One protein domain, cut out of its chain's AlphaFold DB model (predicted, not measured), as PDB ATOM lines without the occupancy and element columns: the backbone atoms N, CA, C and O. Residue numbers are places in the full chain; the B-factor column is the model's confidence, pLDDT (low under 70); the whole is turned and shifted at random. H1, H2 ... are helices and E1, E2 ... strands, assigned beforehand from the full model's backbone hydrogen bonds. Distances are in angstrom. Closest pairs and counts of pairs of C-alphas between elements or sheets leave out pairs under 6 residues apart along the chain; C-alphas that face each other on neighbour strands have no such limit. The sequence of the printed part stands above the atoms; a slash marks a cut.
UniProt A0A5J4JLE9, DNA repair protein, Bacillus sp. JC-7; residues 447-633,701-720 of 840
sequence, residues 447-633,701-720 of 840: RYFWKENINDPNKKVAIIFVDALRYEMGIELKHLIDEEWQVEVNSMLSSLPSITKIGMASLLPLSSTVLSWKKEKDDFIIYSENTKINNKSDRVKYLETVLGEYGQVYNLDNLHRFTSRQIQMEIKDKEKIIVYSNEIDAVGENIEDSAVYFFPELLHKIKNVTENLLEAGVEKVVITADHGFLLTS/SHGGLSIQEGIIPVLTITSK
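Overview. This is residues 447 to 633 and 701 to 720 of the 840 residues of the protein "DNA repair protein" of Bacillus sp. JC-7 (UniProt A0A5J4JLE9). A twisted sheet of six strands makes the core of three layers, with H2 and H8 over one face and H1 and H4 over the other. The small hairpin E3 and E4 reaches away from this body. The printed part has 207 residues, with nine named helices and eight named strands in the order H1 E1 H2 E2 H3 E3 E4 H4 E5 H5 H6 E6 H7 H8 E7 H9 E8; the class is mixed, helices and strands. The mixed sheet runs E2 E8 E7 E1 E6 E5; the whole is compact, with a radius of gyration of the C-alphas of 16.5 A and spans of 48 by 43 by 27 A.

Along the chain. Find C-alpha 447 at (38.697, 7.498, -39.733), where H1, residues 447 to 453, begins. Read on through E1, 461 to 466, H2, 471 to 480, E2, 485 to 493 and 25.6 A long, H3, 500 to 506, E3, 516 to 520, and E4, 523 to 528. H4, 536 to 550, is 19.9 A long; E5, 551 to 555, H5, 556 to 559, H6, 564 to 570, E6, 576 to 581, and H7, 583 to 590, follow. H8, 592 to 615, is 34.6 A long, with a kink of 42 degrees near residue 599. After E7, 620 to 625, and H9, 707 to 710, look for E8, 711 to 719, which ends at C-alpha 719 (50.835, 0.849, -16.368).

Arrangement. Start at E1, whose parallel neighbours are E7, with N 464 and O 622 2.8 A apart, and E6, with N 463 and O 577 2.8 A apart. E8 is antiparallel to E2, with N 488 and O 716 2.9 A apart. E5, H5 H6, E6 is a strand-helix-strand unit, two parallel neighbour strands with helices between, and its crossover is right-handed. H8 is over E7 at a height over the sheet of 7.0 A; H4, on the opposite face, is over E5 at 7.7 A. H3 only grazes the sheet with residues 500 to 504. H8, the hub, touches H2, H5, H6 and H7; with residues 603 to 607 alone it touches H2, the closest C-alphas being those of Leu 477 and Leu 603, 6.5 A. Every O i to N i+4 pair is within hydrogen-bond range in H2, H6 and H7, but 2 of 3 in H1 and H3, 9 of 11 in H4 and 14 of 20 in H8; H5 and H9 are too short for such a pair.

Size, cuts and confidence. The two C-alphas farthest apart, those of Glu 484 and Lys 521, are 52.4 A apart. Residues 634 to 700 are not printed, and C-alphas 633 and 701 are 11.7 A apart across the cut. Of the links that are printed whole, none is long. No printed residue is under 70 in pLDDT.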
ATOM      1  N   ARG A 447      40.149   7.289 -39.920       93.69
ATOM      2  CA  ARG A 447      38.697   7.498 -39.733       93.69
ATOM      3  C   ARG A 447      37.980   6.450 -38.861       93.69
ATOM      4  O   ARG A 447      36.789   6.603 -38.603       93.69
ATOM      5  N   TYR A 448      38.663   5.384 -38.443       95.00
ATOM      6  CA  TYR A 448      38.170   4.376 -37.500       95.00
ATOM      7  C   TYR A 448      38.893   4.406 -36.143       95.00
ATOM      8  O   TYR A 448      38.519   3.638 -35.259       95.00
ATOM      9  N   PHE A 449      39.854   5.319 -35.939       95.88
ATOM     10  CA  PHE A 449      40.709   5.405 -34.746       95.88
ATOM     11  C   PHE A 449      39.959   5.180 -33.419       95.88
ATOM     12  O   PHE A 449      40.356   4.322 -32.630       95.88
ATOM     13  N   TRP A 450      38.840   5.884 -33.202       93.50
ATOM     14  CA  TRP A 450      38.021   5.765 -31.987       93.50
ATOM     15  C   TRP A 450      37.398   4.379 -31.790       93.50
ATOM     16  O   TRP A 450      37.401   3.873 -30.673       93.50
ATOM     17  N   LYS A 451      36.896   3.762 -32.868       91.00
ATOM     18  CA  LYS A 451      36.250   2.438 -32.857       91.00
ATOM     19  C   LYS A 451      37.240   1.305 -32.552       91.00
ATOM     20  O   LYS A 451      36.821   0.224 -32.146       91.00
ATOM     21  N   GLU A 452      38.522   1.529 -32.819       90.19
ATOM     22  CA  GLU A 452      39.564   0.512 -32.679       90.19
ATOM     23  C   GLU A 452      40.389   0.693 -31.396       90.19
ATOM     24  O   GLU A 452      40.782  -0.301 -30.785       90.19
ATOM     25  N   ASN A 453      40.599   1.935 -30.936       92.19
ATOM     26  CA  ASN A 453      41.488   2.243 -29.810       92.19
ATOM     27  C   ASN A 453      40.777   2.640 -28.505       92.19
ATOM     28  O   ASN A 453      41.392   2.516 -27.437       92.19
ATOM     29  N   ILE A 454      39.533   3.131 -28.567       90.00
ATOM     30  CA  ILE A 454      38.815   3.802 -27.464       90.00
ATOM     31  C   ILE A 454      37.504   3.052 -27.155       90.00
ATOM     32  O   ILE A 454      36.413   3.614 -27.097       90.00
ATOM     33  N   ASN A 455      37.628   1.735 -26.988       77.69
ATOM     34  CA  ASN A 455      36.498   0.798 -27.039       77.69
ATOM     35  C   ASN A 455      35.849   0.554 -25.663       77.69
ATOM     36  O   ASN A 455      34.783  -0.048 -25.581       77.69
ATOM     37  N   ASP A 456      36.511   0.990 -24.588       80.19
ATOM     38  CA  ASP A 456      36.064   0.829 -23.204       80.19
ATOM     39  C   ASP A 456      35.509   2.170 -22.679       80.19
ATOM     40  O   ASP A 456      36.272   3.138 -22.528       80.19
ATOM     41  N   PRO A 457      34.190   2.279 -22.425       73.44
ATOM     42  CA  PRO A 457      33.608   3.504 -21.899       73.44
ATOM     43  C   PRO A 457      34.056   3.758 -20.458       73.44
ATOM     44  O   PRO A 457      34.313   4.906 -20.122       73.44
ATOM     45  N   ASN A 458      34.248   2.715 -19.646       77.69
ATOM     46  CA  ASN A 458      34.450   2.845 -18.201       77.69
ATOM     47  C   ASN A 458      35.874   3.273 -17.818       77.69
ATOM     48  O   ASN A 458      36.109   3.653 -16.674       77.69
ATOM     49  N   LYS A 459      36.831   3.181 -18.750       86.44
ATOM     50  CA  LYS A 459      38.235   3.510 -18.480       86.44
ATOM     51  C   LYS A 459      38.547   4.986 -18.620       86.44
ATOM     52  O   LYS A 459      38.118   5.638 -19.578       86.44
ATOM     53  N   LYS A 460      39.406   5.483 -17.736       94.81
ATOM     54  CA  LYS A 460      39.999   6.814 -17.837       94.81
ATOM     55  C   LYS A 460      41.100   6.805 -18.896       94.81
ATOM     56  O   LYS A 460      42.163   6.217 -18.693       94.81
ATOM     57  N   VAL A 461      40.832   7.432 -20.040       96.69
ATOM     58  CA  VAL A 461      41.704   7.411 -21.224       96.69
ATOM     59  C   VAL A 461      42.121   8.828 -21.595       96.69
ATOM     60  O   VAL A 461      41.273   9.712 -21.736       96.69
ATOM     61  N   ALA A 462      43.419   9.033 -21.812       98.00
ATOM     62  CA  ALA A 462      43.929  10.230 -22.466       98.00
ATOM     63  C   ALA A 462      44.320   9.930 -23.917       98.00
ATOM     64  O   ALA A 462      44.837   8.857 -24.226       98.00
ATOM     65  N   ILE A 463      44.079  10.886 -24.808       98.38
ATOM     66  CA  ILE A 463      44.394  10.800 -26.231       98.38
ATOM     67  C   ILE A 463      45.236  12.018 -26.598       98.38
ATOM     68  O   ILE A 463      44.752  13.147 -26.523       98.38
ATOM     69  N   ILE A 464      46.486  11.790 -26.990       98.62
ATOM     70  CA  ILE A 464      47.406  12.827 -27.450       98.62
ATOM     71  C   ILE A 464      47.439  12.791 -28.980       98.62
ATOM     72  O   ILE A 464      47.969  11.857 -29.583       98.62
ATOM     73  N   PHE A 465      46.861  13.816 -29.600       98.44
ATOM     74  CA  PHE A 465      46.949  14.054 -31.035       98.44
ATOM     75  C   PHE A 465      48.147  14.961 -31.314       98.44
ATOM     76  O   PHE A 465      48.205  16.079 -30.796       98.44
ATOM     77  N   VAL A 466      49.096  14.474 -32.111       98.44
ATOM     78  CA  VAL A 466      50.339  15.179 -32.444       98.44
ATOM     79  C   VAL A 466      50.339  15.545 -33.927       98.44
ATOM     80  O   VAL A 466      50.379  14.661 -34.778       98.44
ATOM     81  N   ASP A 467      50.283  16.846 -34.210       97.19
ATOM     82  CA  ASP A 467      50.420  17.422 -35.556       97.19
ATOM     83  C   ASP A 467      51.796  17.026 -36.137       97.19
ATOM     84  O   ASP A 467      52.834  17.304 -35.524       97.19
ATOM     85  N   ALA A 468      51.794  16.338 -37.284       96.38
ATOM     86  CA  ALA A 468      52.977  15.883 -38.028       96.38
ATOM     87  C   ALA A 468      53.948  14.908 -37.302       96.38
ATOM     88  O   ALA A 468      55.165  15.079 -37.359       96.38
ATOM     89  N   LEU A 469      53.465  13.832 -36.662       97.94
ATOM     90  CA  LEU A 469      54.323  12.793 -36.049       97.94
ATOM     91  C   LEU A 469      54.527  11.556 -36.958       97.94
ATOM     92  O   LEU A 469      53.598  10.794 -37.231       97.94
ATOM     93  N   ARG A 470      55.774  11.302 -37.388       97.81
ATOM     94  CA  ARG A 470      56.153  10.152 -38.246       97.81
ATOM     95  C   ARG A 470      56.166   8.826 -37.476       97.81
ATOM     96  O   ARG A 470      56.432   8.804 -36.275       97.81
ATOM     97  N   TYR A 471      55.983   7.702 -38.178       98.44
ATOM     98  CA  TYR A 471      56.032   6.359 -37.570       98.44
ATOM     99  C   TYR A 471      57.325   6.099 -36.775       98.44
ATOM    100  O   TYR A 471      57.270   5.628 -35.643       98.44
ATOM    101  N   GLU A 472      58.481   6.473 -37.332       98.25
ATOM    102  CA  GLU A 472      59.791   6.313 -36.683       98.25
ATOM    103  C   GLU A 472      59.956   7.161 -35.410       98.25
ATOM    104  O   GLU A 472      60.511   6.679 -34.425       98.25
ATOM    105  N   MET A 473      59.354   8.354 -35.355       98.50
ATOM    106  CA  MET A 473      59.319   9.186 -34.143       98.50
ATOM    107  C   MET A 473      58.430   8.556 -33.060       98.50
ATOM    108  O   MET A 473      58.698   8.699 -31.871       98.50
ATOM    109  N   GLY A 474      57.397   7.802 -33.457       98.38
ATOM    110  CA  GLY A 474      56.615   6.960 -32.550       98.38
ATOM    111  C   GLY A 474      57.399   5.762 -31.998       98.38
ATOM    112  O   GLY A 474      57.197   5.375 -30.849       98.38
ATOM    113  N   ILE A 475      58.333   5.204 -32.775       98.38
ATOM    114  CA  ILE A 475      59.272   4.189 -32.275       98.38
ATOM    115  C   ILE A 475      60.315   4.826 -31.344       98.38
ATOM    116  O   ILE A 475      60.612   4.244 -30.305       98.38
ATOM    117  N   GLU A 476      60.811   6.036 -31.628       98.19
ATOM    118  CA  GLU A 476      61.668   6.763 -30.677       98.19
ATOM    119  C   GLU A 476      60.930   7.045 -29.360       98.19
ATOM    120  O   GLU A 476      61.457   6.727 -28.300       98.19
ATOM    121  N   LEU A 477      59.684   7.534 -29.400       98.25
ATOM    122  CA  LEU A 477      58.873   7.755 -28.192       98.25
ATOM    123  C   LEU A 477      58.707   6.489 -27.341       98.25
ATOM    124  O   LEU A 477      58.750   6.583 -26.117       98.25
ATOM    125  N   LYS A 478      58.586   5.305 -27.957       97.44
ATOM    126  CA  LYS A 478      58.580   4.023 -27.229       97.44
ATOM    127  C   LYS A 478      59.861   3.797 -26.423       97.44
ATOM    128  O   LYS A 478      59.792   3.233 -25.340       97.44
ATOM    129  N   HIS A 479      61.010   4.186 -26.972       96.81
ATOM    130  CA  HIS A 479      62.316   4.037 -26.328       96.81
ATOM    131  C   HIS A 479      62.676   5.207 -25.401       96.81
ATOM    132  O   HIS A 479      63.594   5.069 -24.599       96.81
ATOM    133  N   LEU A 480      61.966   6.335 -25.499       97.00
ATOM    134  CA  LEU A 480      62.094   7.460 -24.576       97.00
ATOM    135  C   LEU A 480      61.247   7.286 -23.311       97.00
ATOM    136  O   LEU A 480      61.707   7.715 -22.264       97.00
ATOM    137  N   ILE A 481      60.036   6.722 -23.397       96.38
ATOM    138  CA  ILE A 481      59.126   6.530 -22.249       96.38
ATOM    139  C   ILE A 481      59.697   5.511 -21.255       96.38
ATOM    140  O   ILE A 481      60.198   4.461 -21.657       96.38
ATOM    141  N   ASP A 482      59.599   5.820 -19.958       92.62
ATOM    142  CA  ASP A 482      60.296   5.072 -18.908       92.62
ATOM    143  C   ASP A 482      59.831   3.608 -18.795       92.62
ATOM    144  O   ASP A 482      58.646   3.280 -18.913       92.62
ATOM    145  N   GLU A 483      60.776   2.705 -18.506       90.75
ATOM    146  CA  GLU A 483      60.555   1.252 -18.540       90.75
ATOM    147  C   GLU A 483      59.536   0.716 -17.517       90.75
ATOM    148  O   GLU A 483      59.209  -0.470 -17.549       90.75
ATOM    149  N   GLU A 484      59.000   1.522 -16.600       91.12
ATOM    150  CA  GLU A 484      57.893   1.086 -15.737       91.12
ATOM    151  C   GLU A 484      56.544   0.998 -16.481       91.12
ATOM    152  O   GLU A 484      55.629   0.297 -16.034       91.12
ATOM    153  N   TRP A 485      56.433   1.642 -17.647       94.31
ATOM    154  CA  TRP A 485      55.236   1.665 -18.485       94.31
ATOM    155  C   TRP A 485      55.280   0.576 -19.570       94.31
ATOM    156  O   TRP A 485      56.337   0.137 -20.025       94.31
ATOM    157  N   GLN A 486      54.110   0.087 -19.987       96.00
ATOM    158  CA  GLN A 486      53.968  -0.820 -21.129       96.00
ATOM    159  C   GLN A 486      53.603   0.008 -22.358       96.00
ATOM    160  O   GLN A 486      52.523   0.590 -22.387       96.00
ATOM    161  N   VAL A 487      54.491   0.048 -23.358       97.62
ATOM    162  CA  VAL A 487      54.285   0.791 -24.611       97.62
ATOM    163  C   VAL A 487      54.201  -0.163 -25.804       97.62
ATOM    164  O   VAL A 487      55.187  -0.783 -26.216       97.62
ATOM    165  N   GLU A 488      53.017  -0.231 -26.400       97.56
ATOM    166  CA  GLU A 488      52.742  -0.925 -27.658       97.56
ATOM    167  C   GLU A 488      52.682   0.091 -28.800       97.56
ATOM    168  O   GLU A 488      52.059   1.141 -28.653       97.56
ATOM    169  N   VAL A 489      53.310  -0.210 -29.941       97.44
ATOM    170  CA  VAL A 489      53.316   0.676 -31.118       97.44
ATOM    171  C   VAL A 489      52.729  -0.060 -32.311       97.44
ATOM    172  O   VAL A 489      53.323  -1.007 -32.823       97.44
ATOM    173  N   ASN A 490      51.578   0.420 -32.763       97.00
ATOM    174  CA  ASN A 490      50.909  -0.012 -33.981       97.00
ATOM    175  C   ASN A 490      51.049   1.063 -35.072       97.00
ATOM    176  O   ASN A 490      51.565   2.156 -34.829       97.00
ATOM    177  N   SER A 491      50.601   0.747 -36.286       96.94
ATOM    178  CA  SER A 491      50.567   1.688 -37.412       96.94
ATOM    179  C   SER A 491      49.132   1.955 -37.859       96.94
ATOM    180  O   SER A 491      48.238   1.143 -37.619       96.94
ATOM    181  N   MET A 492      48.918   3.097 -38.501       97.62
ATOM    182  CA  MET A 492      47.631   3.520 -39.041       97.62
ATOM    183  C   MET A 492      47.864   4.311 -40.334       97.62
ATOM    184  O   MET A 492      48.915   4.920 -40.526       97.62
ATOM    185  N   LEU A 493      46.888   4.281 -41.236       97.94
ATOM    186  CA  LEU A 493      46.898   4.994 -42.507       97.94
ATOM    187  C   LEU A 493      46.222   6.359 -42.322       97.94
ATOM    188  O   LEU A 493      45.032   6.417 -41.988       97.94
ATOM    189  N   SER A 494      46.970   7.445 -42.531       97.75
ATOM    190  CA  SER A 494      46.464   8.818 -42.431       97.75
ATOM    191  C   SER A 494      45.360   9.093 -43.458       97.75
ATOM    192  O   SER A 494      45.214   8.392 -44.457       97.75
ATOM    193  N   SER A 495      44.593  10.161 -43.260       96.31
ATOM    194  CA  SER A 495      43.648  10.639 -44.277       96.31
ATOM    195  C   SER A 495      44.359  11.398 -45.408       96.31
ATOM    196  O   SER A 495      45.542  11.724 -45.291       96.31
ATOM    197  N   LEU A 496      43.641  11.683 -46.505       96.19
ATOM    198  CA  LEU A 496      44.192  12.341 -47.697       96.19
ATOM    199  C   LEU A 496      43.443  13.633 -48.093       96.19
ATOM    200  O   LEU A 496      42.211  13.624 -48.113       96.19
ATOM    201  N   PRO A 497      44.158  14.711 -48.497       96.38
ATOM    202  CA  PRO A 497      45.606  14.902 -48.363       96.38
ATOM    203  C   PRO A 497      46.045  14.831 -46.892       96.38
ATOM    204  O   PRO A 497      45.259  15.120 -45.989       96.38
ATOM    205  N   SER A 498      47.292  14.421 -46.672       96.88
ATOM    206  CA  SER A 498      47.908  14.191 -45.356       96.88
ATOM    207  C   SER A 498      48.257  15.520 -44.664       96.88
ATOM    208  O   SER A 498      49.413  15.907 -44.528       96.88
ATOM    209  N   ILE A 499      47.215  16.276 -44.311       95.69
ATOM    210  CA  ILE A 499      47.283  17.606 -43.687       95.69
ATOM    211  C   ILE A 499      46.386  17.680 -42.451       95.69
ATOM    212  O   ILE A 499      45.304  17.080 -42.432       95.69
ATOM    213  N   THR A 500      46.755  18.527 -41.491       95.69
ATOM    214  CA  THR A 500      46.033  18.804 -40.239       95.69
ATOM    215  C   THR A 500      44.536  19.007 -40.417       95.69
ATOM    216  O   THR A 500      43.712  18.533 -39.634       95.69
ATOM    217  N   LYS A 501      44.149  19.707 -41.489       94.75
ATOM    218  CA  LYS A 501      42.753  20.021 -41.817       94.75
ATOM    219  C   LYS A 501      41.891  18.775 -42.054       94.75
ATOM    220  O   LYS A 501      40.706  18.828 -41.743       94.75
ATOM    221  N   ILE A 502      42.459  17.686 -42.583       95.38
ATOM    222  CA  ILE A 502      41.751  16.412 -42.786       95.38
ATOM    223  C   ILE A 502      42.081  15.425 -41.664       95.38
ATOM    224  O   ILE A 502      41.165  14.847 -41.086       95.38
ATOM    225  N   GLY A 503      43.360  15.247 -41.320       96.12
ATOM    226  CA  GLY A 503      43.779  14.214 -40.372       96.12
ATOM    227  C   GLY A 503      43.185  14.410 -38.974       96.12
ATOM    228  O   GLY A 503      42.486  13.529 -38.473       96.12
ATOM    229  N   MET A 504      43.313  15.614 -38.398       96.38
ATOM    230  CA  MET A 504      42.697  15.950 -37.103       96.38
ATOM    231  C   MET A 504      41.161  15.931 -37.132       96.38
ATOM    232  O   MET A 504      40.538  15.924 -36.073       96.38
ATOM    233  N   ALA A 505      40.533  15.970 -38.313       95.50
ATOM    234  CA  ALA A 505      39.083  15.863 -38.468       95.50
ATOM    235  C   ALA A 505      38.615  14.398 -38.546       95.50
ATOM    236  O   ALA A 505      37.579  14.060 -37.977       95.50
ATOM    237  N   SER A 506      39.389  13.522 -39.191       95.00
ATOM    238  CA  SER A 506      39.159  12.070 -39.206       95.00
ATOM    239  C   SER A 506      39.455  11.398 -37.861       95.00
ATOM    240  O   SER A 506      38.863  10.366 -37.560       95.00
ATOM    241  N   LEU A 507      40.322  11.995 -37.036       95.69
ATOM    242  CA  LEU A 507      40.612  11.584 -35.655       95.69
ATOM    243  C   LEU A 507      39.508  11.944 -34.638       95.69
ATOM    244  O   LEU A 507      39.716  11.801 -33.434       95.69
ATOM    245  N   LEU A 508      38.337  12.421 -35.070       94.62
ATOM    246  CA  LEU A 508      37.220  12.762 -34.180       94.62
ATOM    247  C   LEU A 508      36.245  11.582 -33.977       94.62
ATOM    248  O   LEU A 508      36.151  10.708 -34.843       94.62
ATOM    249  N   PRO A 509      35.472  11.562 -32.872       92.00
ATOM    250  CA  PRO A 509      34.429  10.562 -32.631       92.00
ATOM    251  C   PRO A 509      33.188  10.853 -33.497       92.00
ATOM    252  O   PRO A 509      32.161  11.315 -33.007       92.00
ATOM    253  N   LEU A 510      33.303  10.647 -34.813       88.56
ATOM    254  CA  LEU A 510      32.264  11.001 -35.784       88.56
ATOM    255  C   LEU A 510      31.148   9.949 -35.875       88.56
ATOM    256  O   LEU A 510      31.411   8.764 -36.076       88.56
ATOM    257  N   SER A 511      29.895  10.412 -35.879       80.12
ATOM    258  CA  SER A 511      28.696   9.626 -36.229       80.12
ATOM    259  C   SER A 511      28.776   8.999 -37.626       80.12
ATOM    260  O   SER A 511      28.306   7.883 -37.848       80.12
ATOM    261  N   SER A 512      29.404   9.702 -38.574       83.81
ATOM    262  CA  SER A 512      29.701   9.204 -39.913       83.81
ATOM    263  C   SER A 512      31.170   9.426 -40.257       83.81
ATOM    264  O   SER A 512      31.646  10.557 -40.320       83.81
ATOM    265  N   THR A 513      31.885   8.345 -40.566       83.44
ATOM    266  CA  THR A 513      33.321   8.359 -40.913       83.44
ATOM    267  C   THR A 513      33.609   8.868 -42.337       83.44
ATOM    268  O   THR A 513      34.675   8.596 -42.888       83.44
ATOM    269  N   VAL A 514      32.645   9.552 -42.969       89.69
ATOM    270  CA  VAL A 514      32.679  10.002 -44.370       89.69
ATOM    271  C   VAL A 514      32.429  11.507 -44.428       89.69
ATOM    272  O   VAL A 514      31.289  11.976 -44.461       89.69
ATOM    273  N   LEU A 515      33.524  12.266 -44.462       92.81
ATOM    274  CA  LEU A 515      33.505  13.724 -44.569       92.81
ATOM    275  C   LEU A 515      32.937  14.185 -45.917       92.81
ATOM    276  O   LEU A 515      33.178  13.567 -46.954       92.81
ATOM    277  N   SER A 516      32.212  15.303 -45.912       94.50
ATOM    278  CA  SER A 516      31.679  15.956 -47.113       94.50
ATOM    279  C   SER A 516      32.410  17.270 -47.377       94.50
ATOM    280  O   SER A 516      32.493  18.116 -46.491       94.50
ATOM    281  N   TRP A 517      32.953  17.448 -48.579       94.62
ATOM    282  CA  TRP A 517      33.774  18.597 -48.963       94.62
ATOM    283  C   TRP A 517      33.031  19.486 -49.970       94.62
ATOM    284  O   TRP A 517      32.369  18.988 -50.883       94.62
ATOM    285  N   LYS A 518      33.157  20.810 -49.833       92.25
ATOM    286  CA  LYS A 518      32.528  21.812 -50.717       92.25
ATOM    287  C   LYS A 518      33.529  22.920 -51.063       92.25
ATOM    288  O   LYS A 518      34.319  23.295 -50.206       92.25
ATOM    289  N   LYS A 519      33.496  23.469 -52.284       92.75
ATOM    290  CA  LYS A 519      34.263  24.683 -52.637       92.75
ATOM    291  C   LYS A 519      33.601  25.910 -52.004       92.75
ATOM    292  O   LYS A 519      32.411  26.126 -52.213       92.75
ATOM    293  N   GLU A 520      34.371  26.733 -51.299       89.44
ATOM    294  CA  GLU A 520      33.956  28.052 -50.808       89.44
ATOM    295  C   GLU A 520      35.043  29.070 -51.168       89.44
ATOM    296  O   GLU A 520      36.084  29.138 -50.518       89.44
ATOM    297  N   LYS A 521      34.797  29.873 -52.215       86.00
ATOM    298  CA  LYS A 521      35.795  30.782 -52.807       86.00
ATOM    299  C   LYS A 521      37.072  30.007 -53.199       86.00
ATOM    300  O   LYS A 521      36.988  29.073 -53.999       86.00
ATOM    301  N   ASP A 522      38.203  30.381 -52.607       84.75
ATOM    302  CA  ASP A 522      39.566  29.913 -52.883       84.75
ATOM    303  C   ASP A 522      40.060  28.909 -51.814       84.75
ATOM    304  O   ASP A 522      41.253  28.771 -51.542       84.75
ATOM    305  N   ASP A 523      39.120  28.224 -51.157       90.44
ATOM    306  CA  ASP A 523      39.374  27.088 -50.271       90.44
ATOM    307  C   ASP A 523      38.260  26.028 -50.414       90.44
ATOM    308  O   ASP A 523      37.206  26.250 -51.018       90.44
ATOM    309  N   PHE A 524      38.501  24.841 -49.866       92.56
ATOM    310  CA  PHE A 524      37.515  23.772 -49.734       92.56
ATOM    311  C   PHE A 524      37.151  23.599 -48.255       92.56
ATOM    312  O   PHE A 524      38.032  23.528 -47.406       92.56
ATOM    313  N   ILE A 525      35.871  23.516 -47.912       93.88
ATOM    314  CA  ILE A 525      35.413  23.347 -46.530       93.88
ATOM    315  C   ILE A 525      34.905  21.928 -46.314       93.88
ATOM    316  O   ILE A 525      34.082  21.425 -47.084       93.88
ATOM    317  N   ILE A 526      35.396  21.294 -45.246       93.81
ATOM    318  CA  ILE A 526      34.960  19.964 -44.815       93.81
ATOM    319  C   ILE A 526      33.829  20.030 -43.786       93.81
ATOM    320  O   ILE A 526      33.799  20.902 -42.911       93.81
ATOM    321  N   TYR A 527      32.923  19.066 -43.879       92.88
ATOM    322  CA  TYR A 527      31.777  18.887 -42.999       92.88
ATOM    323  C   TYR A 527      31.690  17.428 -42.543       92.88
ATOM    324  O   TYR A 527      31.792  16.520 -43.374       92.88
ATOM    325  N   SER A 528      31.434  17.203 -41.255       90.56
ATOM    326  CA  SER A 528      30.801  15.962 -40.799       90.56
ATOM    327  C   SER A 528      29.302  16.225 -40.716       90.56
ATOM    328  O   SER A 528      28.875  17.141 -40.015       90.56
ATOM    329  N   GLU A 529      28.515  15.491 -41.505       85.31
ATOM    330  CA  GLU A 529      27.093  15.772 -41.751       85.31
ATOM    331  C   GLU A 529      26.861  17.236 -42.184       85.31
ATOM    332  O   GLU A 529      27.170  17.595 -43.323       85.31
ATOM    333  N   ASN A 530      26.358  18.088 -41.283       85.06
ATOM    334  CA  ASN A 530      26.167  19.528 -41.497       85.06
ATOM    335  C   ASN A 530      27.131  20.411 -40.671       85.06
ATOM    336  O   ASN A 530      27.110  21.634 -40.809       85.06
ATOM    337  N   THR A 531      27.997  19.817 -39.846       89.94
ATOM    338  CA  THR A 531      28.890  20.519 -38.912       89.94
ATOM    339  C   THR A 531      30.271  20.742 -39.522       89.94
ATOM    340  O   THR A 531      30.943  19.802 -39.952       89.94
ATOM    341  N   LYS A 532      30.714  22.003 -39.550       92.31
ATOM    342  CA  LYS A 532      32.046  22.420 -40.011       92.31
ATOM    343  C   LYS A 532      33.103  22.035 -38.964       92.31
ATOM    344  O   LYS A 532      32.896  22.329 -37.795       92.31
ATOM    345  N   ILE A 533      34.212  21.404 -39.375       92.38
ATOM    346  CA  ILE A 533      35.264  20.872 -38.466       92.38
ATOM    347  C   ILE A 533      36.710  21.173 -38.933       92.38
ATOM    348  O   ILE A 533      37.609  20.341 -38.838       92.38
ATOM    349  N   ASN A 534      36.949  22.363 -39.496       89.19
ATOM    350  CA  ASN A 534      38.146  22.650 -40.306       89.19
ATOM    351  C   ASN A 534      39.327  23.163 -39.475       89.19
ATOM    352  O   ASN A 534      40.475  22.830 -39.767       89.19
ATOM    353  N   ASN A 535      39.056  23.978 -38.454       92.25
ATOM    354  CA  ASN A 535      40.077  24.560 -37.577       92.25
ATOM    355  C   ASN A 535      39.999  23.987 -36.147       92.25
ATOM    356  O   ASN A 535      39.028  23.325 -35.783       92.25
ATOM    357  N   LYS A 536      41.015  24.268 -35.319       92.56
ATOM    358  CA  LYS A 536      41.115  23.767 -33.934       92.56
ATOM    359  C   LYS A 536      39.906  24.164 -33.067       92.56
ATOM    360  O   LYS A 536      39.429  23.330 -32.310       92.56
ATOM    361  N   SER A 537      39.344  25.370 -33.223       94.62
ATOM    362  CA  SER A 537      38.140  25.795 -32.481       94.62
ATOM    363  C   SER A 537      36.881  25.042 -32.916       94.62
ATOM    364  O   SER A 537      36.079  24.683 -32.058       94.62
ATOM    365  N   ASP A 538      36.714  24.766 -34.215       94.06
ATOM    366  CA  ASP A 538      35.605  23.932 -34.704       94.06
ATOM    367  C   ASP A 538      35.664  22.527 -34.069       94.06
ATOM    368  O   ASP A 538      34.659  22.006 -33.585       94.06
ATOM    369  N   ARG A 539      36.863  21.924 -34.051       94.94
ATOM    370  CA  ARG A 539      37.101  20.568 -33.530       94.94
ATOM    371  C   ARG A 539      36.954  20.476 -32.011       94.94
ATOM    372  O   ARG A 539      36.354  19.521 -31.531       94.94
ATOM    373  N   VAL A 540      37.438  21.474 -31.268       94.88
ATOM    374  CA  VAL A 540      37.256  21.558 -29.808       94.88
ATOM    375  C   VAL A 540      35.765  21.615 -29.457       94.88
ATOM    376  O   VAL A 540      35.309  20.767 -28.700       94.88
ATOM    377  N   LYS A 541      34.979  22.491 -30.101       94.31
ATOM    378  CA  LYS A 541      33.518  22.577 -29.889       94.31
ATOM    379  C   LYS A 541      32.789  21.276 -30.214       94.31
ATOM    380  O   LYS A 541      31.832  20.915 -29.531       94.31
ATOM    381  N   TYR A 542      33.232  20.560 -31.248       93.75
ATOM    382  CA  TYR A 542      32.705  19.233 -31.563       93.75
ATOM    383  C   TYR A 542      32.998  18.225 -30.438       93.75
ATOM    384  O   TYR A 542      32.085  17.541 -29.982       93.75
ATOM    385  N   LEU A 543      34.240  18.173 -29.943       93.50
ATOM    386  CA  LEU A 543      34.637  17.288 -28.841       93.50
ATOM    387  C   LEU A 543      33.910  17.622 -27.532       93.50
ATOM    388  O   LEU A 543      33.401  16.713 -26.887       93.50
ATOM    389  N   GLU A 544      33.793  18.901 -27.173       92.69
ATOM    390  CA  GLU A 544      33.016  19.373 -26.014       92.69
ATOM    391  C   GLU A 544      31.540  18.941 -26.109       92.69
ATOM    392  O   GLU A 544      30.948  18.521 -25.117       92.69
ATOM    393  N   THR A 545      30.960  18.972 -27.315       92.25
ATOM    394  CA  THR A 545      29.569  18.553 -27.562       92.25
ATOM    395  C   THR A 545      29.379  17.032 -27.480       92.25
ATOM    396  O   THR A 545      28.342  16.579 -27.006       92.25
ATOM    397  N   VAL A 546      30.347  16.236 -27.952       91.12
ATOM    398  CA  VAL A 546      30.230  14.763 -28.029       91.12
ATOM    399  C   VAL A 546      30.691  14.058 -26.751       91.12
ATOM    400  O   VAL A 546      30.127  13.026 -26.397       91.12
ATOM    401  N   LEU A 547      31.693  14.593 -26.048       90.94
ATOM    402  CA  LEU A 547      32.221  14.003 -24.809       90.94
ATOM    403  C   LEU A 547      31.489  14.494 -23.546       90.94
ATOM    404  O   LEU A 547      31.587  13.855 -22.499       90.94
ATOM    405  N   GLY A 548      30.761  15.613 -23.633       92.19
ATOM    406  CA  GLY A 548      29.979  16.166 -22.527       92.19
ATOM    407  C   GLY A 548      30.819  16.525 -21.297       92.19
ATOM    408  O   GLY A 548      32.000  16.859 -21.395       92.19
ATOM    409  N   GLU A 549      30.208  16.456 -20.111       90.94
ATOM    410  CA  GLU A 549      30.843  16.873 -18.852       90.94
ATOM    411  C   GLU A 549      32.056  16.016 -18.445       90.94
ATOM    412  O   GLU A 549      32.995  16.540 -17.839       90.94
ATOM    413  N   TYR A 550      32.093  14.745 -18.858       88.19
ATOM    414  CA  TYR A 550      33.192  13.800 -18.610       88.19
ATOM    415  C   TYR A 550      34.379  13.967 -19.574       88.19
ATOM    416  O   TYR A 550      35.452  13.394 -19.349       88.19
ATOM    417  N   GLY A 551      34.215  14.758 -20.638       92.81
ATOM    418  CA  GLY A 551      35.277  15.133 -21.566       92.81
ATOM    419  C   GLY A 551      36.061  16.363 -21.120       92.81
ATOM    420  O   GLY A 551      35.521  17.263 -20.476       92.81
ATOM    421  N   GLN A 552      37.336  16.446 -21.498       95.38
ATOM    422  CA  GLN A 552      38.112  17.685 -21.399       95.38
ATOM    423  C   GLN A 552      39.151  17.771 -22.518       95.38
ATOM    424  O   GLN A 552      39.754  16.761 -22.874       95.38
ATOM    425  N   VAL A 553      39.383  18.975 -23.051       96.50
ATOM    426  CA  VAL A 553      40.411  19.225 -24.074       96.50
ATOM    427  C   VAL A 553      41.484  20.178 -23.535       96.50
ATOM    428  O   VAL A 553      41.165  21.184 -22.900       96.50
ATOM    429  N   TYR A 554      42.749  19.866 -23.817       96.50
ATOM    430  CA  TYR A 554      43.943  20.632 -23.453       96.50
ATOM    431  C   TYR A 554      44.879  20.811 -24.662       96.50
ATOM    432  O   TYR A 554      44.799  20.080 -25.652       96.50
ATOM    433  N   ASN A 555      45.824  21.750 -24.560       96.38
ATOM    434  CA  ASN A 555      47.057  21.704 -25.354       96.38
ATOM    435  C   ASN A 555      48.144  20.962 -24.561       96.38
ATOM    436  O   ASN A 555      48.144  21.037 -23.329       96.38
ATOM    437  N   LEU A 556      49.106  20.337 -25.249       96.62
ATOM    438  CA  LEU A 556      50.283  19.717 -24.621       96.62
ATOM    439  C   LEU A 556      51.012  20.716 -23.701       96.62
ATOM    440  O   LEU A 556      51.308  20.414 -22.547       96.62
ATOM    441  N   ASP A 557      51.180  21.948 -24.185       93.44
ATOM    442  CA  ASP A 557      51.761  23.089 -23.467       93.44
ATOM    443  C   ASP A 557      51.088  23.436 -22.127       93.44
ATOM    444  O   ASP A 557      51.748  23.942 -21.222       93.44
ATOM    445  N   ASN A 558      49.783  23.173 -21.982       93.19
ATOM    446  CA  ASN A 558      49.063  23.451 -20.739       93.19
ATOM    447  C   ASN A 558      49.457  22.426 -19.663       93.19
ATOM    448  O   ASN A 558      49.743  22.795 -18.529       93.19
ATOM    449  N   LEU A 559      49.485  21.145 -20.042       94.88
ATOM    450  CA  LEU A 559      49.763  20.021 -19.145       94.88
ATOM    451  C   LEU A 559      51.258  19.883 -18.828       94.88
ATOM    452  O   LEU A 559      51.611  19.530 -17.711       94.88
ATOM    453  N   HIS A 560      52.144  20.229 -19.767       94.38
ATOM    454  CA  HIS A 560      53.597  20.175 -19.564       94.38
ATOM    455  C   HIS A 560      54.094  21.108 -18.440       94.38
ATOM    456  O   HIS A 560      55.143  20.873 -17.850       94.38
ATOM    457  N   ARG A 561      53.326  22.152 -18.107       92.75
ATOM    458  CA  ARG A 561      53.624  23.100 -17.015       92.75
ATOM    459  C   ARG A 561      53.153  22.610 -15.643       92.75
ATOM    460  O   ARG A 561      53.352  23.310 -14.651       92.75
ATOM    461  N   PHE A 562      52.489  21.458 -15.581       93.12
ATOM    462  CA  PHE A 562      51.870  20.911 -14.381       93.12
ATOM    463  C   PHE A 562      52.560  19.617 -13.944       93.12
ATOM    464  O   PHE A 562      52.858  18.739 -14.751       93.12
ATOM    465  N   THR A 563      52.748  19.473 -12.634       94.12
ATOM    466  CA  THR A 563      53.069  18.179 -12.014       94.12
ATOM    467  C   THR A 563      51.906  17.199 -12.184       94.12
ATOM    468  O   THR A 563      50.746  17.615 -12.262       94.12
ATOM    469  N   SER A 564      52.180  15.894 -12.155       92.88
ATOM    470  CA  SER A 564      51.152  14.842 -12.157       92.88
ATOM    471  C   SER A 564      50.060  15.056 -11.102       92.88
ATOM    472  O   SER A 564      48.876  14.894 -11.389       92.88
ATOM    473  N   ARG A 565      50.413  15.544  -9.905       95.56
ATOM    474  CA  ARG A 565      49.444  15.919  -8.859       95.56
ATOM    475  C   ARG A 565      48.526  17.084  -9.253       95.56
ATOM    476  O   ARG A 565      47.353  17.076  -8.885       95.56
ATOM    477  N   GLN A 566      49.028  18.088  -9.972       96.69
ATOM    478  CA  GLN A 566      48.187  19.172 -10.499       96.69
ATOM    479  C   GLN A 566      47.282  18.657 -11.621       96.69
ATOM    480  O   GLN A 566      46.087  18.942 -11.608       96.69
ATOM    481  N   ILE A 567      47.814  17.827 -12.527       96.81
ATOM    482  CA  ILE A 567      47.024  17.173 -13.578       96.81
ATOM    483  C   ILE A 567      45.912  16.319 -12.953       96.81
ATOM    484  O   ILE A 567      44.768  16.436 -13.368       96.81
ATOM    485  N   GLN A 568      46.197  15.546 -11.902       96.56
ATOM    486  CA  GLN A 568      45.209  14.738 -11.175       96.56
ATOM    487  C   GLN A 568      44.047  15.563 -10.610       96.56
ATOM    488  O   GLN A 568      42.912  15.089 -10.607       96.56
ATOM    489  N   MET A 569      44.311  16.787 -10.138       95.75
ATOM    490  CA  MET A 569      43.265  17.699  -9.672       95.75
ATOM    491  C   MET A 569      42.436  18.251 -10.840       95.75
ATOM    492  O   MET A 569      41.210  18.228 -10.770       95.75
ATOM    493  N   GLU A 570      43.096  18.682 -11.917       94.88
ATOM    494  CA  GLU A 570      42.473  19.194 -13.147       94.88
ATOM    495  C   GLU A 570      41.569  18.157 -13.836       94.88
ATOM    496  O   GLU A 570      40.426  18.448 -14.188       94.88
ATOM    497  N   ILE A 571      42.050  16.920 -13.994       95.38
ATOM    498  CA  ILE A 571      41.327  15.851 -14.698       95.38
ATOM    499  C   ILE A 571      40.437  15.017 -13.772       95.38
ATOM    500  O   ILE A 571      39.890  14.014 -14.231       95.38
ATOM    501  N   LYS A 572      40.319  15.351 -12.477       92.94
ATOM    502  CA  LYS A 572      39.743  14.475 -11.435       92.94
ATOM    503  C   LYS A 572      38.430  13.823 -11.869       92.94
ATOM    504  O   LYS A 572      38.356  12.600 -11.950       92.94
ATOM    505  N   ASP A 573      37.452  14.652 -12.218       92.69
ATOM    506  CA  ASP A 573      36.081  14.251 -12.553       92.69
ATOM    507  C   ASP A 573      35.880  14.054 -14.078       92.69
ATOM    508  O   ASP A 573      34.774  14.170 -14.598       92.69
ATOM    509  N   LYS A 574      36.972  13.776 -14.809       94.38
ATOM    510  CA  LYS A 574      37.010  13.536 -16.262       94.38
ATOM    511  C   LYS A 574      37.395  12.093 -16.585       94.38
ATOM    512  O   LYS A 574      38.260  11.516 -15.925       94.38
ATOM    513  N   GLU A 575      36.811  11.547 -17.645       92.69
ATOM    514  CA  GLU A 575      37.076  10.186 -18.136       92.69
ATOM    515  C   GLU A 575      37.832  10.176 -19.466       92.69
ATOM    516  O   GLU A 575      38.676   9.306 -19.677       92.69
ATOM    517  N   LYS A 576      37.551  11.133 -20.364       95.00
ATOM    518  CA  LYS A 576      38.173  11.219 -21.697       95.00
ATOM    519  C   LYS A 576      38.926  12.545 -21.833       95.00
ATOM    520  O   LYS A 576      38.319  13.608 -21.966       95.00
ATOM    521  N   ILE A 577      40.255  12.477 -21.777       97.25
ATOM    522  CA  ILE A 577      41.147  13.638 -21.836       97.25
ATOM    523  C   ILE A 577      41.725  13.730 -23.252       97.25
ATOM    524  O   ILE A 577      42.395  12.806 -23.699       97.25
ATOM    525  N   ILE A 578      41.503  14.832 -23.963       97.75
ATOM    526  CA  ILE A 578      42.086  15.077 -25.289       97.75
ATOM    527  C   ILE A 578      43.205  16.107 -25.164       97.75
ATOM    528  O   ILE A 578      43.015  17.163 -24.563       97.75
ATOM    529  N   VAL A 579      44.361  15.828 -25.754       98.25
ATOM    530  CA  VAL A 579      45.537  16.701 -25.724       98.25
ATOM    531  C   VAL A 579      45.996  16.959 -27.153       98.25
ATOM    532  O   VAL A 579      46.361  16.028 -27.863       98.25
ATOM    533  N   TYR A 580      45.990  18.220 -27.579       97.81
ATOM    534  CA  TYR A 580      46.563  18.622 -28.863       97.81
ATOM    535  C   TYR A 580      48.005  19.111 -28.686       97.81
ATOM    536  O   TYR A 580      48.234  20.123 -28.019       97.81
ATOM    537  N   SER A 581      48.946  18.428 -29.330       96.31
ATOM    538  CA  SER A 581      50.290  18.922 -29.640       96.31
ATOM    539  C   SER A 581      50.303  19.416 -31.087       96.31
ATOM    540  O   SER A 581      49.763  18.743 -31.962       96.31
ATOM    541  N   ASN A 582      50.885  20.587 -31.329       94.00
ATOM    542  CA  ASN A 582      51.113  21.152 -32.662       94.00
ATOM    543  C   ASN A 582      52.509  21.769 -32.831       94.00
ATOM    544  O   ASN A 582      52.743  22.556 -33.745       94.00
ATOM    545  N   GLU A 583      53.425  21.464 -31.917       91.94
ATOM    546  CA  GLU A 583      54.752  22.068 -31.873       91.94
ATOM    547  C   GLU A 583      55.694  21.531 -32.963       91.94
ATOM    548  O   GLU A 583      56.516  22.295 -33.459       91.94
ATOM    549  N   ILE A 584      55.562  20.260 -33.372       92.25
ATOM    550  CA  ILE A 584      56.423  19.643 -34.400       92.25
ATOM    551  C   ILE A 584      56.154  20.277 -35.769       92.25
ATOM    552  O   ILE A 584      57.076  20.825 -36.371       92.25
ATOM    553  N   ASP A 585      54.894  20.272 -36.221       91.62
ATOM    554  CA  ASP A 585      54.494  20.906 -37.484       91.62
ATOM    555  C   ASP A 585      54.783  22.417 -37.491       91.62
ATOM    556  O   ASP A 585      55.421  22.928 -38.409       91.62
ATOM    557  N   ALA A 586      54.441  23.127 -36.408       91.44
ATOM    558  CA  ALA A 586      54.696  24.564 -36.312       91.44
ATOM    559  C   ALA A 586      56.194  24.917 -36.378       91.44
ATOM    560  O   ALA A 586      56.548  25.927 -36.986       91.44
ATOM    561  N   VAL A 587      57.084  24.113 -35.787       89.00
ATOM    562  CA  VAL A 587      58.535  24.321 -35.912       89.00
ATOM    563  C   VAL A 587      59.027  23.951 -37.319       89.00
ATOM    564  O   VAL A 587      59.837  24.691 -37.880       89.00
ATOM    565  N   GLY A 588      58.487  22.882 -37.915       85.06
ATOM    566  CA  GLY A 588      58.748  22.470 -39.297       85.06
ATOM    567  C   GLY A 588      58.396  23.540 -40.337       85.06
ATOM    568  O   GLY A 588      59.232  23.863 -41.178       85.06
ATOM    569  N   GLU A 589      57.204  24.142 -40.253       83.62
ATOM    570  CA  GLU A 589      56.770  25.201 -41.177       83.62
ATOM    571  C   GLU A 589      57.477  26.554 -40.949       83.62
ATOM    572  O   GLU A 589      57.680  27.295 -41.912       83.62
ATOM    573  N   ASN A 590      57.837  26.916 -39.705       80.88
ATOM    574  CA  ASN A 590      58.288  28.284 -39.378       80.88
ATOM    575  C   ASN A 590      59.806  28.453 -39.187       80.88
ATOM    576  O   ASN A 590      60.305  29.562 -39.377       80.88
ATOM    577  N   ILE A 591      60.548  27.411 -38.790       79.06
ATOM    578  CA  ILE A 591      61.999  27.490 -38.498       79.06
ATOM    579  C   ILE A 591      62.758  26.332 -39.167       79.06
ATOM    580  O   ILE A 591      63.734  25.799 -38.644       79.06
ATOM    581  N   GLU A 592      62.280  25.946 -40.347       70.81
ATOM    582  CA  GLU A 592      62.667  24.772 -41.129       70.81
ATOM    583  C   GLU A 592      64.154  24.374 -41.093       70.81
ATOM    584  O   GLU A 592      64.469  23.227 -40.776       70.81
ATOM    585  N   ASP A 593      65.072  25.296 -41.409       71.50
ATOM    586  CA  ASP A 593      66.514  25.003 -41.486       71.50
ATOM    587  C   ASP A 593      67.102  24.474 -40.170       71.50
ATOM    588  O   ASP A 593      68.114  23.769 -40.191       71.50
ATOM    589  N   SER A 594      66.438  24.786 -39.055       79.69
ATOM    590  CA  SER A 594      66.780  24.384 -37.693       79.69
ATOM    591  C   SER A 594      65.728  23.476 -37.046       79.69
ATOM    592  O   SER A 594      65.893  23.102 -35.886       79.69
ATOM    593  N   ALA A 595      64.648  23.121 -37.752       84.38
ATOM    594  CA  ALA A 595      63.475  22.477 -37.159       84.38
ATOM    595  C   ALA A 595      63.809  21.138 -36.487       84.38
ATOM    596  O   ALA A 595      63.355  20.862 -35.376       84.38
ATOM    597  N   VAL A 596      64.683  20.360 -37.131       87.38
ATOM    598  CA  VAL A 596      65.192  19.078 -36.628       87.38
ATOM    599  C   VAL A 596      65.800  19.182 -35.229       87.38
ATOM    600  O   VAL A 596      65.511  18.332 -34.394       87.38
ATOM    601  N   TYR A 597      66.558  20.241 -34.920       89.44
ATOM    602  CA  TYR A 597      67.256  20.365 -33.633       89.44
ATOM    603  C   TYR A 597      66.301  20.465 -32.431       89.44
ATOM    604  O   TYR A 597      66.706  20.165 -31.309       89.44
ATOM    605  N   PHE A 598      65.040  20.853 -32.653       92.06
ATOM    606  CA  PHE A 598      64.012  20.918 -31.610       92.06
ATOM    607  C   PHE A 598      63.244  19.601 -31.438       92.06
ATOM    608  O   PHE A 598      62.627  19.396 -30.393       92.06
ATOM    609  N   PHE A 599      63.265  18.690 -32.419       94.25
ATOM    610  CA  PHE A 599      62.485  17.451 -32.351       94.25
ATOM    611  C   PHE A 599      62.786  16.604 -31.096       94.25
ATOM    612  O   PHE A 599      61.815  16.179 -30.470       94.25
ATOM    613  N   PRO A 600      64.041  16.423 -30.629       94.81
ATOM    614  CA  PRO A 600      64.312  15.720 -29.370       94.81
ATOM    615  C   PRO A 600      63.611  16.343 -28.153       94.81
ATOM    616  O   PRO A 600      63.002  15.628 -27.359       94.81
ATOM    617  N   GLU A 601      63.636  17.674 -28.023       95.19
ATOM    618  CA  GLU A 601      62.963  18.390 -26.930       95.19
ATOM    619  C   GLU A 601      61.441  18.204 -27.004       95.19
ATOM    620  O   GLU A 601      60.794  17.931 -25.994       95.19
ATOM    621  N   LEU A 602      60.862  18.265 -28.208       96.12
ATOM    622  CA  LEU A 602      59.428  18.063 -28.420       96.12
ATOM    623  C   LEU A 602      58.982  16.616 -28.149       96.12
ATOM    624  O   LEU A 602      57.893  16.410 -27.610       96.12
ATOM    625  N   LEU A 603      59.815  15.614 -28.445       97.75
ATOM    626  CA  LEU A 603      59.538  14.222 -28.073       97.75
ATOM    627  C   LEU A 603      59.644  14.014 -26.551       97.75
ATOM    628  O   LEU A 603      58.753  13.398 -25.966       97.75
ATOM    629  N   HIS A 604      60.632  14.612 -25.874       97.50
ATOM    630  CA  HIS A 604      60.680  14.642 -24.404       97.50
ATOM    631  C   HIS A 604      59.479  15.387 -23.784       97.50
ATOM    632  O   HIS A 604      58.938  14.954 -22.767       97.50
ATOM    633  N   LYS A 605      58.983  16.460 -24.413       97.62
ATOM    634  CA  LYS A 605      57.759  17.164 -23.990       97.62
ATOM    635  C   LYS A 605      56.539  16.233 -24.011       97.62
ATOM    636  O   LYS A 605      55.729  16.265 -23.083       97.62
ATOM    637  N   ILE A 606      56.436  15.381 -25.038       98.44
ATOM    638  CA  ILE A 606      55.382  14.364 -25.188       98.44
ATOM    639  C   ILE A 606      55.556  13.218 -24.174       98.44
ATOM    640  O   ILE A 606      54.559  12.835 -23.555       98.44
ATOM    641  N   LYS A 607      56.786  12.723 -23.943       97.88
ATOM    642  CA  LYS A 607      57.121  11.754 -22.876       97.88
ATOM    643  C   LYS A 607      56.582  12.238 -21.525       97.88
ATOM    644  O   LYS A 607      55.682  11.622 -20.960       97.88
ATOM    645  N   ASN A 608      57.049  13.403 -21.076       97.75
ATOM    646  CA  ASN A 608      56.771  13.909 -19.733       97.75
ATOM    647  C   ASN A 608      55.267  14.154 -19.492       97.75
ATOM    648  O   ASN A 608      54.773  13.934 -18.390       97.75
ATOM    649  N   VAL A 609      54.505  14.589 -20.509       98.31
ATOM    650  CA  VAL A 609      53.039  14.730 -20.377       98.31
ATOM    651  C   VAL A 609      52.334  13.371 -20.360       98.31
ATOM    652  O   VAL A 609      51.359  13.213 -19.630       98.31
ATOM    653  N   THR A 610      52.821  12.388 -21.122       98.38
ATOM    654  CA  THR A 610      52.286  11.013 -21.126       98.38
ATOM    655  C   THR A 610      52.417  10.371 -19.747       98.38
ATOM    656  O   THR A 610      51.438   9.849 -19.215       98.38
ATOM    657  N   GLU A 611      53.593  10.475 -19.136       97.44
ATOM    658  CA  GLU A 611      53.884   9.919 -17.810       97.44
ATOM    659  C   GLU A 611      53.144  10.681 -16.708       97.44
ATOM    660  O   GLU A 611      52.438  10.060 -15.915       97.44
ATOM    661  N   ASN A 612      53.152  12.022 -16.729       97.56
ATOM    662  CA  ASN A 612      52.381  12.816 -15.769       97.56
ATOM    663  C   ASN A 612      50.865  12.532 -15.833       97.56
ATOM    664  O   ASN A 612      50.183  12.665 -14.816       97.56
ATOM    665  N   LEU A 613      50.318  12.155 -16.998       97.88
ATOM    666  CA  LEU A 613      48.922  11.716 -17.142       97.88
ATOM    667  C   LEU A 613      48.689  10.332 -16.516       97.88
ATOM    668  O   LEU A 613      47.685  10.139 -15.827       97.88
ATOM    669  N   LEU A 614      49.604   9.383 -16.725       96.94
ATOM    670  CA  LEU A 614      49.529   8.039 -16.142       96.94
ATOM    671  C   LEU A 614      49.646   8.099 -14.608       96.94
ATOM    672  O   LEU A 614      48.777   7.578 -13.907       96.94
ATOM    673  N   GLU A 615      50.630   8.836 -14.079       96.12
ATOM    674  CA  GLU A 615      50.759   9.143 -12.644       96.12
ATOM    675  C   GLU A 615      49.512   9.839 -12.073       96.12
ATOM    676  O   GLU A 615      49.091   9.560 -10.947       96.12
ATOM    677  N   ALA A 616      48.882  10.733 -12.847       96.19
ATOM    678  CA  ALA A 616      47.656  11.412 -12.441       96.19
ATOM    679  C   ALA A 616      46.443  10.470 -12.300       96.19
ATOM    680  O   ALA A 616      45.420  10.879 -11.742       96.19
ATOM    681  N   GLY A 617      46.550   9.215 -12.750       94.75
ATOM    682  CA  GLY A 617      45.500   8.201 -12.672       94.75
ATOM    683  C   GLY A 617      44.756   7.961 -13.987       94.75
ATOM    684  O   GLY A 617      43.625   7.482 -13.958       94.75
ATOM    685  N   VAL A 618      45.348   8.304 -15.136       96.50
ATOM    686  CA  VAL A 618      44.879   7.814 -16.442       96.50
ATOM    687  C   VAL A 618      45.304   6.351 -16.602       96.50
ATOM    688  O   VAL A 618      46.467   6.015 -16.416       96.50
ATOM    689  N   GLU A 619      44.376   5.468 -16.968       95.25
ATOM    690  CA  GLU A 619      44.651   4.028 -17.109       95.25
ATOM    691  C   GLU A 619      45.326   3.678 -18.440       95.25
ATOM    692  O   GLU A 619      46.108   2.729 -18.519       95.25
ATOM    693  N   LYS A 620      44.996   4.435 -19.494       96.38
ATOM    694  CA  LYS A 620      45.525   4.274 -20.850       96.38
ATOM    695  C   LYS A 620      45.779   5.639 -21.485       96.38
ATOM    696  O   LYS A 620      44.846   6.432 -21.620       96.38
ATOM    697  N   VAL A 621      46.999   5.885 -21.950       98.31
ATOM    698  CA  VAL A 621      47.288   6.978 -22.887       98.31
ATOM    699  C   VAL A 621      47.379   6.397 -24.296       98.31
ATOM    700  O   VAL A 621      47.967   5.336 -24.504       98.31
ATOM    701  N   VAL A 622      46.784   7.077 -25.274       98.50
ATOM    702  CA  VAL A 622      46.938   6.769 -26.700       98.50
ATOM    703  C   VAL A 622      47.571   7.968 -27.391       98.50
ATOM    704  O   VAL A 622      47.011   9.058 -27.336       98.50
ATOM    705  N   ILE A 623      48.713   7.784 -28.051       98.75
ATOM    706  CA  ILE A 623      49.383   8.842 -28.822       98.75
ATOM    707  C   ILE A 623      49.269   8.496 -30.302       98.75
ATOM    708  O   ILE A 623      49.594   7.378 -30.703       98.75
ATOM    709  N   THR A 624      48.817   9.435 -31.129       98.56
ATOM    710  CA  THR A 624      48.779   9.245 -32.583       98.56
ATOM    711  C   THR A 624      48.899  10.562 -33.344       98.56
ATOM    712  O   THR A 624      48.777  11.643 -32.763       98.56
ATOM    713  N   ALA A 625      49.138  10.458 -34.648       98.25
ATOM    714  CA  ALA A 625      49.303  11.585 -35.547       98.25
ATOM    715  C   ALA A 625      48.092  11.789 -36.461       98.25
ATOM    716  O   ALA A 625      47.326  10.868 -36.759       98.25
ATOM    717  N   ASP A 626      47.959  13.003 -36.971       97.19
ATOM    718  CA  ASP A 626      47.070  13.339 -38.076       97.19
ATOM    719  C   ASP A 626      47.697  13.049 -39.453       97.19
ATOM    720  O   ASP A 626      46.999  12.587 -40.360       97.19
ATOM    721  N   HIS A 627      49.004  13.254 -39.584       97.69
ATOM    722  CA  HIS A 627      49.867  12.862 -40.695       97.69
ATOM    723  C   HIS A 627      51.325  12.726 -40.229       97.69
ATOM    724  O   HIS A 627      51.678  13.114 -39.119       97.69
ATOM    725  N   GLY A 628      52.180  12.174 -41.089       97.38
ATOM    726  CA  GLY A 628      53.626  12.375 -41.006       97.38
ATOM    727  C   GLY A 628      54.094  13.503 -41.935       97.38
ATOM    728  O   GLY A 628      53.305  14.341 -42.375       97.38
ATOM    729  N   PHE A 629      55.380  13.497 -42.280       95.69
ATOM    730  CA  PHE A 629      56.000  14.454 -43.201       95.69
ATOM    731  C   PHE A 629      57.172  13.816 -43.957       95.69
ATOM    732  O   PHE A 629      57.809  12.872 -43.470       95.69
ATOM    733  N   LEU A 630      57.489  14.354 -45.138       93.25
ATOM    734  CA  LEU A 630      58.799  14.159 -45.757       93.25
ATOM    735  C   LEU A 630      59.805  15.133 -45.146       93.25
ATOM    736  O   LEU A 630      59.546  16.336 -45.082       93.25
ATOM    737  N   LEU A 631      60.963  14.587 -44.770       91.88
ATOM    738  CA  LEU A 631      62.172  15.332 -44.434       91.88
ATOM    739  C   LEU A 631      63.198  15.147 -45.566       91.88
ATOM    740  O   LEU A 631      63.397  14.013 -46.011       91.88
ATOM    741  N   THR A 632      63.844  16.222 -46.024       88.31
ATOM    742  CA  THR A 632      64.883  16.224 -47.076       88.31
ATOM    743  C   THR A 632      66.053  17.163 -46.729       88.31
ATOM    744  O   THR A 632      66.018  17.883 -45.732       88.31
ATOM    745  N   SER A 633      67.093  17.165 -47.571       79.12
ATOM    746  CA  SER A 633      68.218  18.119 -47.566       79.12
ATOM    747  C   SER A 633      67.799  19.571 -47.853       79.12
ATOM    748  O   SER A 633      68.444  20.505 -47.372       79.12
ATOM    749  N   SER A 701      57.931  18.951 -45.431       91.25
ATOM    750  CA  SER A 701      56.682  19.097 -46.186       91.25
ATOM    751  C   SER A 701      55.717  17.925 -46.003       91.25
ATOM    752  O   SER A 701      56.126  16.769 -45.895       91.25
ATOM    753  N   HIS A 702      54.421  18.237 -45.996       94.00
ATOM    754  CA  HIS A 702      53.334  17.280 -45.794       94.00
ATOM    755  C   HIS A 702      52.134  17.574 -46.715       94.00
ATOM    756  O   HIS A 702      52.071  18.605 -47.397       94.00
ATOM    757  N   GLY A 703      51.171  16.651 -46.748       94.62
ATOM    758  CA  GLY A 703      49.979  16.690 -47.596       94.62
ATOM    759  C   GLY A 703      49.992  15.707 -48.765       94.62
ATOM    760  O   GLY A 703      48.955  15.522 -49.402       94.62
ATOM    761  N   GLY A 704      51.130  15.073 -49.044       95.25
ATOM    762  CA  GLY A 704      51.348  14.168 -50.165       95.25
ATOM    763  C   GLY A 704      50.948  12.714 -49.935       95.25
ATOM    764  O   GLY A 704      50.239  12.351 -48.995       95.25
ATOM    765  N   LEU A 705      51.423  11.874 -50.854       96.06
ATOM    766  CA  LEU A 705      51.159  10.436 -50.913       96.06
ATOM    767  C   LEU A 705      52.473   9.641 -50.796       96.06
ATOM    768  O   LEU A 705      52.790   8.833 -51.666       96.06
ATOM    769  N   SER A 706      53.290   9.922 -49.780       96.75
ATOM    770  CA  SER A 706      54.439   9.080 -49.400       96.75
ATOM    771  C   SER A 706      54.093   8.145 -48.239       96.75
ATOM    772  O   SER A 706      53.098   8.348 -47.542       96.75
ATOM    773  N   ILE A 707      54.936   7.140 -47.994       96.75
ATOM    774  CA  ILE A 707      54.872   6.303 -46.786       96.75
ATOM    775  C   ILE A 707      55.162   7.154 -45.545       96.75
ATOM    776  O   ILE A 707      54.466   7.033 -44.542       96.75
ATOM    777  N   GLN A 708      56.138   8.060 -45.635       97.56
ATOM    778  CA  GLN A 708      56.555   8.950 -44.550       97.56
ATOM    779  C   GLN A 708      55.466   9.959 -44.133       97.56
ATOM    780  O   GLN A 708      55.421  10.356 -42.972       97.56
ATOM    781  N   GLU A 709      54.591  10.367 -45.059       97.69
ATOM    782  CA  GLU A 709      53.402  11.190 -44.781       97.69
ATOM    783  C   GLU A 709      52.181  10.342 -44.375       97.69
ATOM    784  O   GLU A 709      51.372  10.787 -43.560       97.69
ATOM    785  N   GLY A 710      52.030   9.148 -44.964       97.06
ATOM    786  CA  GLY A 710      50.809   8.338 -44.902       97.06
ATOM    787  C   GLY A 710      50.756   7.269 -43.807       97.06
ATOM    788  O   GLY A 710      49.659   6.911 -43.382       97.06
ATOM    789  N   ILE A 711      51.900   6.748 -43.352       98.00
ATOM    790  CA  ILE A 711      51.980   5.733 -42.292       98.00
ATOM    791  C   ILE A 711      52.377   6.410 -40.983       98.00
ATOM    792  O   ILE A 711      53.508   6.859 -40.794       98.00
ATOM    793  N   ILE A 712      51.407   6.473 -40.077       98.25
ATOM    794  CA  ILE A 712      51.473   7.190 -38.804       98.25
ATOM    795  C   ILE A 712      51.462   6.206 -37.623       98.25
ATOM    796  O   ILE A 712      50.910   5.106 -37.744       98.25
ATOM    797  N   PRO A 713      52.074   6.558 -36.478       98.38
ATOM    798  CA  PRO A 713      52.116   5.683 -35.317       98.38
ATOM    799  C   PRO A 713      50.808   5.744 -34.519       98.38
ATOM    800  O   PRO A 713      50.130   6.773 -34.455       98.38
ATOM    801  N   VAL A 714      50.491   4.641 -33.844       98.56
ATOM    802  CA  VAL A 714      49.508   4.587 -32.758       98.56
ATOM    803  C   VAL A 714      50.186   3.921 -31.568       98.56
ATOM    804  O   VAL A 714      50.348   2.700 -31.545       98.56
ATOM    805  N   LEU A 715      50.607   4.722 -30.592       98.56
ATOM    806  CA  LEU A 715      51.140   4.220 -29.332       98.56
ATOM    807  C   LEU A 715      49.979   3.981 -28.367       98.56
ATOM    808  O   LEU A 715      49.147   4.867 -28.176       98.56
ATOM    809  N   THR A 716      49.940   2.818 -27.728       98.00
ATOM    810  CA  THR A 716      49.141   2.567 -26.523       98.00
ATOM    811  C   THR A 716      50.099   2.430 -25.350       98.00
ATOM    812  O   THR A 716      51.007   1.604 -25.394       98.00
ATOM    813  N   ILE A 717      49.883   3.239 -24.312       97.94
ATOM    814  CA  ILE A 717      50.660   3.227 -23.077       97.94
ATOM    815  C   ILE A 717      49.731   2.931 -21.905       97.94
ATOM    816  O   ILE A 717      48.707   3.595 -21.737       97.94
ATOM    817  N   THR A 718      50.096   1.953 -21.083       95.31
ATOM    818  CA  THR A 718      49.420   1.633 -19.818       95.31
ATOM    819  C   THR A 718      50.450   1.400 -18.717       95.31
ATOM    820  O   THR A 718      51.621   1.131 -18.993       95.31
ATOM    821  N   SER A 719      50.021   1.417 -17.454       87.25
ATOM    822  CA  SER A 719      50.835   0.849 -16.368       87.25
ATOM    823  C   SER A 719      51.187  -0.610 -16.683       87.25
ATOM    824  O   SER A 719      50.329  -1.352 -17.173       87.25
ATOM    825  N   LYS A 720      52.429  -1.040 -16.417       79.06
ATOM    826  CA  LYS A 720      52.760  -2.470 -16.456       79.06
ATOM    827  C   LYS A 720      51.907  -3.186 -15.416       79.06
ATOM    828  O   LYS A 720      52.030  -2.924 -14.218       79.06
TER     829      LYS A 720